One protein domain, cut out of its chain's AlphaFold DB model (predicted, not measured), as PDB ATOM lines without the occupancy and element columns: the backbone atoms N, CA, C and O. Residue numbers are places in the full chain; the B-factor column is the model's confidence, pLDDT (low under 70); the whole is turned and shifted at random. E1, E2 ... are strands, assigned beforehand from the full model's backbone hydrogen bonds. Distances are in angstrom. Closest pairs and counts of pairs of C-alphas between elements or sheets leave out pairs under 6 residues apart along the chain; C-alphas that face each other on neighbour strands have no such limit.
ATOM      1  N   VAL A   2       1.092 -10.064 -38.771       88.88
ATOM      2  CA  VAL A   2       0.033  -9.155 -38.322       88.88
ATOM      3  C   VAL A   2       0.592  -8.368 -37.136       88.88
ATOM      4  O   VAL A   2       0.891  -8.969 -36.105       88.88
ATOM      5  N   ARG A   3       0.792  -7.049 -37.287       89.44
ATOM      6  CA  ARG A   3       1.349  -6.177 -36.238       89.44
ATOM      7  C   ARG A   3       0.595  -4.867 -35.996       89.44
ATOM      8  O   ARG A   3       0.113  -4.248 -36.947       89.44
ATOM      9  N   VAL A   4       0.609  -4.410 -34.740       87.81
ATOM     10  CA  VAL A   4       0.281  -3.028 -34.328       87.81
ATOM     11  C   VAL A   4       1.537  -2.402 -33.720       87.81
ATOM     12  O   VAL A   4       2.144  -2.996 -32.835       87.81
ATOM     13  N   ASP A   5       1.957  -1.233 -34.204       87.56
ATOM     14  CA  ASP A   5       3.177  -0.529 -33.758       87.56
ATOM     15  C   ASP A   5       4.442  -1.407 -33.790       87.56
ATOM     16  O   ASP A   5       5.317  -1.338 -32.925       87.56
ATOM     17  N   GLY A   6       4.527  -2.292 -34.786       87.94
ATOM     18  CA  GLY A   6       5.637  -3.235 -34.933       87.94
ATOM     19  C   GLY A   6       5.615  -4.420 -33.960       87.94
ATOM     20  O   GLY A   6       6.463  -5.298 -34.091       87.94
ATOM     21  N   GLN A   7       4.647  -4.486 -33.041       87.88
ATOM     22  CA  GLN A   7       4.443  -5.618 -32.138       87.88
ATOM     23  C   GLN A   7       3.506  -6.647 -32.759       87.88
ATOM     24  O   GLN A   7       2.493  -6.287 -33.364       87.88
ATOM     25  N   ASP A   8       3.833  -7.928 -32.594       90.12
ATOM     26  CA  ASP A   8       2.993  -9.019 -33.078       90.12
ATOM     27  C   ASP A   8       1.638  -9.018 -32.365       90.12
ATOM     28  O   ASP A   8       1.531  -8.847 -31.149       90.12
ATOM     29  N   THR A   9       0.589  -9.218 -33.149       90.62
ATOM     30  CA  THR A   9      -0.785  -9.266 -32.664       90.62
ATOM     31  C   THR A   9      -1.617 -10.224 -33.517       90.62
ATOM     32  O   THR A   9      -1.093 -10.973 -34.346       90.62
ATOM     33  N   LYS A  10      -2.927 -10.243 -33.295       93.00
ATOM     34  CA  LYS A  10      -3.881 -11.107 -33.975       93.00
ATOM     35  C   LYS A  10      -4.975 -10.288 -34.642       93.00
ATOM     36  O   LYS A  10      -5.236  -9.142 -34.286       93.00
ATOM     37  N   LEU A  11      -5.636 -10.906 -35.608       91.81
ATOM     38  CA  LEU A  11      -6.847 -10.401 -36.237       91.81
ATOM     39  C   LEU A  11      -8.055 -11.143 -35.669       91.81
ATOM     40  O   LEU A  11      -7.973 -12.335 -35.367       91.81
ATOM     41  N   PHE A  12      -9.198 -10.472 -35.607       92.12
ATOM     42  CA  PHE A  12     -10.495 -11.107 -35.368       92.12
ATOM     43  C   PHE A  12     -11.565 -10.552 -36.320       92.12
ATOM     44  O   PHE A  12     -11.380  -9.513 -36.952       92.12
ATOM     45  N   TYR A  13     -12.691 -11.248 -36.434       92.69
ATOM     46  CA  TYR A  13     -13.933 -10.688 -36.959       92.69
ATOM     47  C   TYR A  13     -15.049 -10.864 -35.930       92.69
ATOM     48  O   TYR A  13     -14.896 -11.618 -34.969       92.69
ATOM     49  N   ALA A  14     -16.168 -10.155 -36.089       91.00
ATOM     50  CA  ALA A  14     -17.277 -10.234 -35.135       91.00
ATOM     51  C   ALA A  14     -17.732 -11.694 -34.898       91.00
ATOM     52  O   ALA A  14     -18.236 -12.347 -35.810       91.00
ATOM     53  N   GLY A  15     -17.551 -12.189 -33.667       89.00
ATOM     54  CA  GLY A  15     -17.897 -13.557 -33.259       89.00
ATOM     55  C   GLY A  15     -16.792 -14.608 -33.444       89.00
ATOM     56  O   GLY A  15     -17.041 -15.782 -33.179       89.00
ATOM     57  N   SER A  16     -15.587 -14.222 -33.875       92.94
ATOM     58  CA  SER A  16     -14.451 -15.137 -34.040       92.94
ATOM     59  C   SER A  16     -13.492 -15.118 -32.851       92.94
ATOM     60  O   SER A  16     -13.383 -14.136 -32.121       92.94
ATOM     61  N   VAL A  17     -12.712 -16.192 -32.712       92.81
ATOM     62  CA  VAL A  17     -11.499 -16.185 -31.883       92.81
ATOM     63  C   VAL A  17     -10.394 -15.440 -32.637       92.81
ATOM     64  O   VAL A  17     -10.276 -15.585 -33.857       92.81
ATOM     65  N   ALA A  18      -9.596 -14.642 -31.929       93.75
ATOM     66  CA  ALA A  18      -8.473 -13.924 -32.520       93.75
ATOM     67  C   ALA A  18      -7.358 -14.889 -32.963       93.75
ATOM     68  O   ALA A  18      -6.977 -15.804 -32.226       93.75
ATOM     69  N   ASN A  19      -6.815 -14.684 -34.165       93.38
ATOM     70  CA  ASN A  19      -5.791 -15.543 -34.760       93.38
ATOM     71  C   ASN A  19      -4.715 -14.725 -35.499       93.38
ATOM     72  O   ASN A  19      -4.978 -13.629 -35.987       93.38
ATOM     73  N   ALA A  20      -3.495 -15.258 -35.599       91.88
ATOM     74  CA  ALA A  20      -2.380 -14.620 -36.307       91.88
ATOM     75  C   ALA A  20      -2.590 -14.554 -37.835       91.88
ATOM     76  O   ALA A  20      -1.918 -13.790 -38.526       91.88
ATOM     77  N   GLN A  21      -3.515 -15.359 -38.361       90.38
ATOM     78  CA  GLN A  21      -3.920 -15.392 -39.763       90.38
ATOM     79  C   GLN A  21      -5.423 -15.662 -39.866       90.38
ATOM     80  O   GLN A  21      -5.986 -16.386 -39.043       90.38
ATOM     81  N   MET A  22      -6.079 -15.105 -40.882       89.94
ATOM     82  CA  MET A  22      -7.485 -15.398 -41.156       89.94
ATOM     83  C   MET A  22      -7.840 -15.216 -42.628       89.94
ATOM     84  O   MET A  22      -7.185 -14.472 -43.356       89.94
ATOM     85  N   THR A  23      -8.947 -15.833 -43.031       90.19
ATOM     86  CA  THR A  23      -9.661 -15.483 -44.260       90.19
ATOM     87  C   THR A  23     -10.621 -14.331 -43.972       90.19
ATOM     88  O   THR A  23     -11.313 -14.333 -42.955       90.19
ATOM     89  N   MET A  24     -10.693 -13.343 -44.866       87.25
ATOM     90  CA  MET A  24     -11.688 -12.282 -44.727       87.25
ATOM     91  C   MET A  24     -13.088 -12.798 -45.068       87.25
ATOM     92  O   MET A  24     -13.331 -13.346 -46.142       87.25
ATOM     93  N   HIS A  25     -14.022 -12.586 -44.146       89.00
ATOM     94  CA  HIS A  25     -15.419 -12.985 -44.278       89.00
ATOM     95  C   HIS A  25     -16.277 -11.803 -44.717       89.00
ATOM     96  O   HIS A  25     -16.332 -10.770 -44.053       89.00
ATOM     97  N   ARG A  26     -16.988 -11.955 -45.835       88.06
ATOM     98  CA  ARG A  26     -17.890 -10.913 -46.338       88.06
ATOM     99  C   ARG A  26     -18.946 -10.559 -45.284       88.06
ATOM    100  O   ARG A  26     -19.530 -11.458 -44.693       88.06
ATOM    101  N   ASN A  27     -19.231  -9.265 -45.129       88.50
ATOM    102  CA  ASN A  27     -20.235  -8.702 -44.212       88.50
ATOM    103  C   ASN A  27     -19.911  -8.814 -42.714       88.50
ATOM    104  O   ASN A  27     -20.753  -8.452 -41.895       88.50
ATOM    105  N   TYR A  28     -18.709  -9.256 -42.345       90.00
ATOM    106  CA  TYR A  28     -18.256  -9.219 -40.959       90.00
ATOM    107  C   TYR A  28     -17.284  -8.056 -40.764       90.00
ATOM    108  O   TYR A  28     -16.375  -7.899 -41.575       90.00
ATOM    109  N   PRO A  29     -17.439  -7.248 -39.703       88.25
ATOM    110  CA  PRO A  29     -16.403  -6.315 -39.288       88.25
ATOM    111  C   PRO A  29     -15.149  -7.083 -38.866       88.25
ATOM    112  O   PRO A  29     -15.238  -7.990 -38.034       88.25
ATOM    113  N   HIS A  30     -14.002  -6.704 -39.425       88.94
ATOM    114  CA  HIS A  30     -12.678  -7.192 -39.036       88.94
ATOM    115  C   HIS A  30     -12.001  -6.195 -38.110       88.94
ATOM    116  O   HIS A  30     -12.189  -4.985 -38.236       88.94
ATOM    117  N   GLY A  31     -11.190  -6.712 -37.199       87.81
ATOM    118  CA  GLY A  31     -10.472  -5.924 -36.219       87.81
ATOM    119  C   GLY A  31      -9.099  -6.496 -35.917       87.81
ATOM    120  O   GLY A  31      -8.776  -7.645 -36.225       87.81
ATOM    121  N   TRP A  32      -8.304  -5.642 -35.297       89.50
ATOM    122  CA  TRP A  32      -6.996  -5.951 -34.758       89.50
ATOM    123  C   TRP A  32      -7.143  -6.161 -33.261       89.50
ATOM    124  O   TRP A  32      -7.676  -5.291 -32.573       89.50
ATOM    125  N   GLU A  33      -6.702  -7.308 -32.752       87.38
ATOM    126  CA  GLU A  33      -6.542  -7.470 -31.312       87.38
ATOM    127  C   GLU A  33      -5.499  -6.445 -30.844       87.38
ATOM    128  O   GLU A  33      -4.484  -6.208 -31.507       87.38
ATOM    129  N   TYR A  34      -5.763  -5.790 -29.723       75.25
ATOM    130  CA  TYR A  34      -4.853  -4.806 -29.161       75.25
ATOM    131  C   TYR A  34      -4.828  -4.966 -27.648       75.25
ATOM    132  O   TYR A  34      -5.835  -4.758 -26.983       75.25
ATOM    133  N   ASN A  35      -3.663  -5.352 -27.122       66.62
ATOM    134  CA  ASN A  35      -3.461  -5.637 -25.699       66.62
ATOM    135  C   ASN A  35      -2.381  -4.739 -25.055       66.62
ATOM    136  O   ASN A  35      -1.983  -4.999 -23.923       66.62
ATOM    137  N   TYR A  36      -1.868  -3.710 -25.750       63.00
ATOM    138  CA  TYR A  36      -0.628  -3.026 -25.346       63.00
ATOM    139  C   TYR A  36      -0.729  -1.503 -25.209       63.00
ATOM    140  O   TYR A  36      -0.428  -0.776 -26.145       63.00
ATOM    141  N   GLY A  37      -0.978  -1.024 -23.986       61.75
ATOM    142  CA  GLY A  37      -0.670   0.351 -23.564       61.75
ATOM    143  C   GLY A  37      -1.675   1.425 -23.993       61.75
ATOM    144  O   GLY A  37      -2.499   1.208 -24.877       61.75
ATOM    145  N   ALA A  38      -1.603   2.580 -23.320       61.06
ATOM    146  CA  ALA A  38      -2.544   3.694 -23.446       61.06
ATOM    147  C   ALA A  38      -2.840   4.076 -24.908       61.06
ATOM    148  O   ALA A  38      -1.938   4.062 -25.753       61.06
ATOM    149  N   ASP A  39      -4.101   4.430 -25.165       60.78
ATOM    150  CA  ASP A  39      -4.645   4.843 -26.460       60.78
ATOM    151  C   ASP A  39      -3.957   6.115 -26.974       60.78
ATOM    152  O   ASP A  39      -4.465   7.229 -26.870       60.78
ATOM    153  N   ASN A  40      -2.756   5.963 -27.526       59.62
ATOM    154  CA  ASN A  40      -2.118   7.020 -28.292       59.62
ATOM    155  C   ASN A  40      -2.718   7.027 -29.698       59.62
ATOM    156  O   ASN A  40      -2.745   6.003 -30.378       59.62
ATOM    157  N   SER A  41      -3.138   8.206 -30.147       65.69
ATOM    158  CA  SER A  41      -3.830   8.485 -31.413       65.69
ATOM    159  C   SER A  41      -2.990   8.284 -32.690       65.69
ATOM    160  O   SER A  41      -3.327   8.813 -33.745       65.69
ATOM    161  N   ALA A  42      -1.908   7.505 -32.633       75.50
ATOM    162  CA  ALA A  42      -0.954   7.316 -33.728       75.50
ATOM    163  C   ALA A  42      -0.521   5.845 -33.868       75.50
ATOM    164  O   ALA A  42       0.666   5.532 -33.810       75.50
ATOM    165  N   LYS A  43      -1.491   4.938 -34.024       79.56
ATOM    166  CA  LYS A  43      -1.235   3.503 -34.204       79.56
ATOM    167  C   LYS A  43      -0.969   3.144 -35.662       79.56
ATOM    168  O   LYS A  43      -1.687   3.591 -36.556       79.56
ATOM    169  N   ILE A  44       0.029   2.292 -35.892       85.31
ATOM    170  CA  ILE A  44       0.327   1.722 -37.212       85.31
ATOM    171  C   ILE A  44      -0.141   0.270 -37.237       85.31
ATOM    172  O   ILE A  44       0.390  -0.568 -36.516       85.31
ATOM    173  N   PHE A  45      -1.099  -0.035 -38.110       85.75
ATOM    174  CA  PHE A  45      -1.621  -1.385 -38.325       85.75
ATOM    175  C   PHE A  45      -1.023  -1.969 -39.606       85.75
ATOM    176  O   PHE A  45      -1.022  -1.304 -40.643       85.75
ATOM    177  N   SER A  46      -0.515  -3.201 -39.560       88.19
ATOM    178  CA  SER A  46       0.182  -3.803 -40.705       88.19
ATOM    179  C   SER A  46      -0.060  -5.304 -40.817       88.19
ATOM    180  O   SER A  46       0.312  -6.059 -39.922       88.19
ATOM    181  N   ALA A  47      -0.655  -5.739 -41.929       87.62
ATOM    182  CA  ALA A  47      -0.864  -7.144 -42.279       87.62
ATOM    183  C   ALA A  47      -0.399  -7.431 -43.708       87.62
ATOM    184  O   ALA A  47      -0.542  -6.585 -44.591       87.62
ATOM    185  N   ASP A  48       0.059  -8.659 -43.938       89.88
ATOM    186  CA  ASP A  48       0.260  -9.182 -45.289       89.88
ATOM    187  C   ASP A  48      -1.064  -9.724 -45.837       89.88
ATOM    188  O   ASP A  48      -1.755 -10.492 -45.163       89.88
ATOM    189  N   LEU A  49      -1.406  -9.347 -47.072       87.06
ATOM    190  CA  LEU A  49      -2.592  -9.841 -47.768       87.06
ATOM    191  C   LEU A  49      -2.189 -10.829 -48.864       87.06
ATOM    192  O   LEU A  49      -1.476 -10.473 -49.800       87.06
ATOM    193  N   ALA A  50      -2.705 -12.052 -48.780       88.56
ATOM    194  CA  ALA A  50      -2.629 -13.026 -49.862       88.56
ATOM    195  C   ALA A  50      -3.932 -12.996 -50.673       88.56
ATOM    196  O   ALA A  50      -5.020 -13.132 -50.113       88.56
ATOM    197  N   ILE A  51      -3.819 -12.824 -51.993       84.06
ATOM    198  CA  ILE A  51      -4.956 -12.840 -52.920       84.06
ATOM    199  C   ILE A  51      -4.806 -14.051 -53.837       84.06
ATOM    200  O   ILE A  51      -3.820 -14.169 -54.560       84.06
ATOM    201  N   THR A  52      -5.804 -14.933 -53.833       86.19
ATOM    202  CA  THR A  52      -5.866 -16.094 -54.726       86.19
ATOM    203  C   THR A  52      -7.044 -15.923 -55.683       86.19
ATOM    204  O   THR A  52      -8.180 -16.209 -55.303       86.19
ATOM    205  N   PRO A  53      -6.820 -15.417 -56.909       80.50
ATOM    206  CA  PRO A  53      -7.882 -15.326 -57.896       80.50
ATOM    207  C   PRO A  53      -8.273 -16.730 -58.361       80.50
ATOM    208  O   PRO A  53      -7.424 -17.555 -58.692       80.50
ATOM    209  N   THR A  54      -9.573 -16.994 -58.411       84.12
ATOM    210  CA  THR A  54     -10.127 -18.227 -58.973       84.12
ATOM    211  C   THR A  54     -10.901 -17.894 -60.230       84.12
ATOM    212  O   THR A  54     -11.786 -17.034 -60.203       84.12
ATOM    213  N   LEU A  55     -10.593 -18.589 -61.322       83.88
ATOM    214  CA  LEU A  55     -11.382 -18.488 -62.539       83.88
ATOM    215  C   LEU A  55     -12.801 -19.016 -62.275       83.88
ATOM    216  O   LEU A  55     -12.987 -19.987 -61.539       83.88
ATOM    217  N   ALA A  56     -13.806 -18.359 -62.851       82.38
ATOM    218  CA  ALA A  56     -15.179 -18.837 -62.759       82.38
ATOM    219  C   ALA A  56     -15.334 -20.199 -63.467       82.38
ATOM    220  O   ALA A  56     -14.551 -20.553 -64.340       82.38
ATOM    221  N   GLY A  57     -16.351 -20.980 -63.099       84.44
ATOM    222  CA  GLY A  57     -16.680 -22.208 -63.831       84.44
ATOM    223  C   GLY A  57     -17.293 -21.920 -65.209       84.44
ATOM    224  O   GLY A  57     -17.729 -20.799 -65.477       84.44
ATOM    225  N   PHE A  58     -17.415 -22.957 -66.044       85.06
ATOM    226  CA  PHE A  58     -17.949 -22.902 -67.419       85.06
ATOM    227  C   PHE A  58     -19.213 -22.033 -67.570       85.06
ATOM    228  O   PHE A  58     -19.288 -21.179 -68.450       85.06
ATOM    229  N   THR A  59     -20.195 -22.191 -66.676       84.06
ATOM    230  CA  THR A  59     -21.444 -21.410 -66.705       84.06
ATOM    231  C   THR A  59     -21.212 -19.920 -66.444       84.06
ATOM    232  O   THR A  59     -21.791 -19.083 -67.132       84.06
ATOM    233  N   GLY A  60     -20.349 -19.572 -65.484       83.94
ATOM    234  CA  GLY A  60     -20.004 -18.178 -65.177       83.94
ATOM    235  C   GLY A  60     -19.206 -17.506 -66.295       83.94
ATOM    236  O   GLY A  60     -19.305 -16.297 -66.486       83.94
ATOM    237  N   MET A  61     -18.479 -18.305 -67.074       85.06
ATOM    238  CA  MET A  61     -17.722 -17.869 -68.247       85.06
ATOM    239  C   MET A  61     -18.520 -17.916 -69.552       85.06
ATOM    240  O   MET A  61     -17.981 -17.586 -70.602       85.06
ATOM    241  N   LYS A  62     -19.805 -18.296 -69.497       84.00
ATOM    242  CA  LYS A  62     -20.690 -18.444 -70.665       84.00
ATOM    243  C   LYS A  62     -20.167 -19.421 -71.731       84.00
ATOM    244  O   LYS A  62     -20.504 -19.273 -72.903       84.00
ATOM    245  N   GLY A  63     -19.395 -20.433 -71.336       83.50
ATOM    246  CA  GLY A  63     -18.873 -21.447 -72.249       83.50
ATOM    247  C   GLY A  63     -17.418 -21.825 -71.987       83.50
ATOM    248  O   GLY A  63     -16.812 -21.404 -71.000       83.50
TER     249      GLY A  63
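This is residues 2 to 63 of the 84 residues of an uncharacterized protein of Yersinia enterocolitica LC20 (UniProt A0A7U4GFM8). There is little regular structure: a body of loops with two antiparallel strand pairs, E2 with E3 and E1 with E4, and a tail, residues 51 to 63, sticking out. Of 62 printed residues, 12 lie in four strands, E1 to E4 along the chain, with no named helix: class all strand. It is extended: radius of gyration of the C-alphas 16.5 A, spans 57, 23 and 19 A.

E2, residues 11 to 13, and E3, residues 30 to 32, form an antiparallel hairpin at 148 degrees; E1, residues 2 to 4, and E4, residues 45 to 47, are antiparallel at 172 degrees. N 12 and O 31, and N 3 and O 46, are within hydrogen-bond range, each 2.9 A. E2 and E4 are apart.

E1, 7.3 A from first to last C-alpha, begins at C-alpha 2, (0.033, -9.155, -38.322); E4, 7.0 A, ends at C-alpha 47, (-0.864, -7.144, -42.279).

The links E2 to E3 and E3 to E4 are long. Residues 35 to 41 have pLDDT under 70.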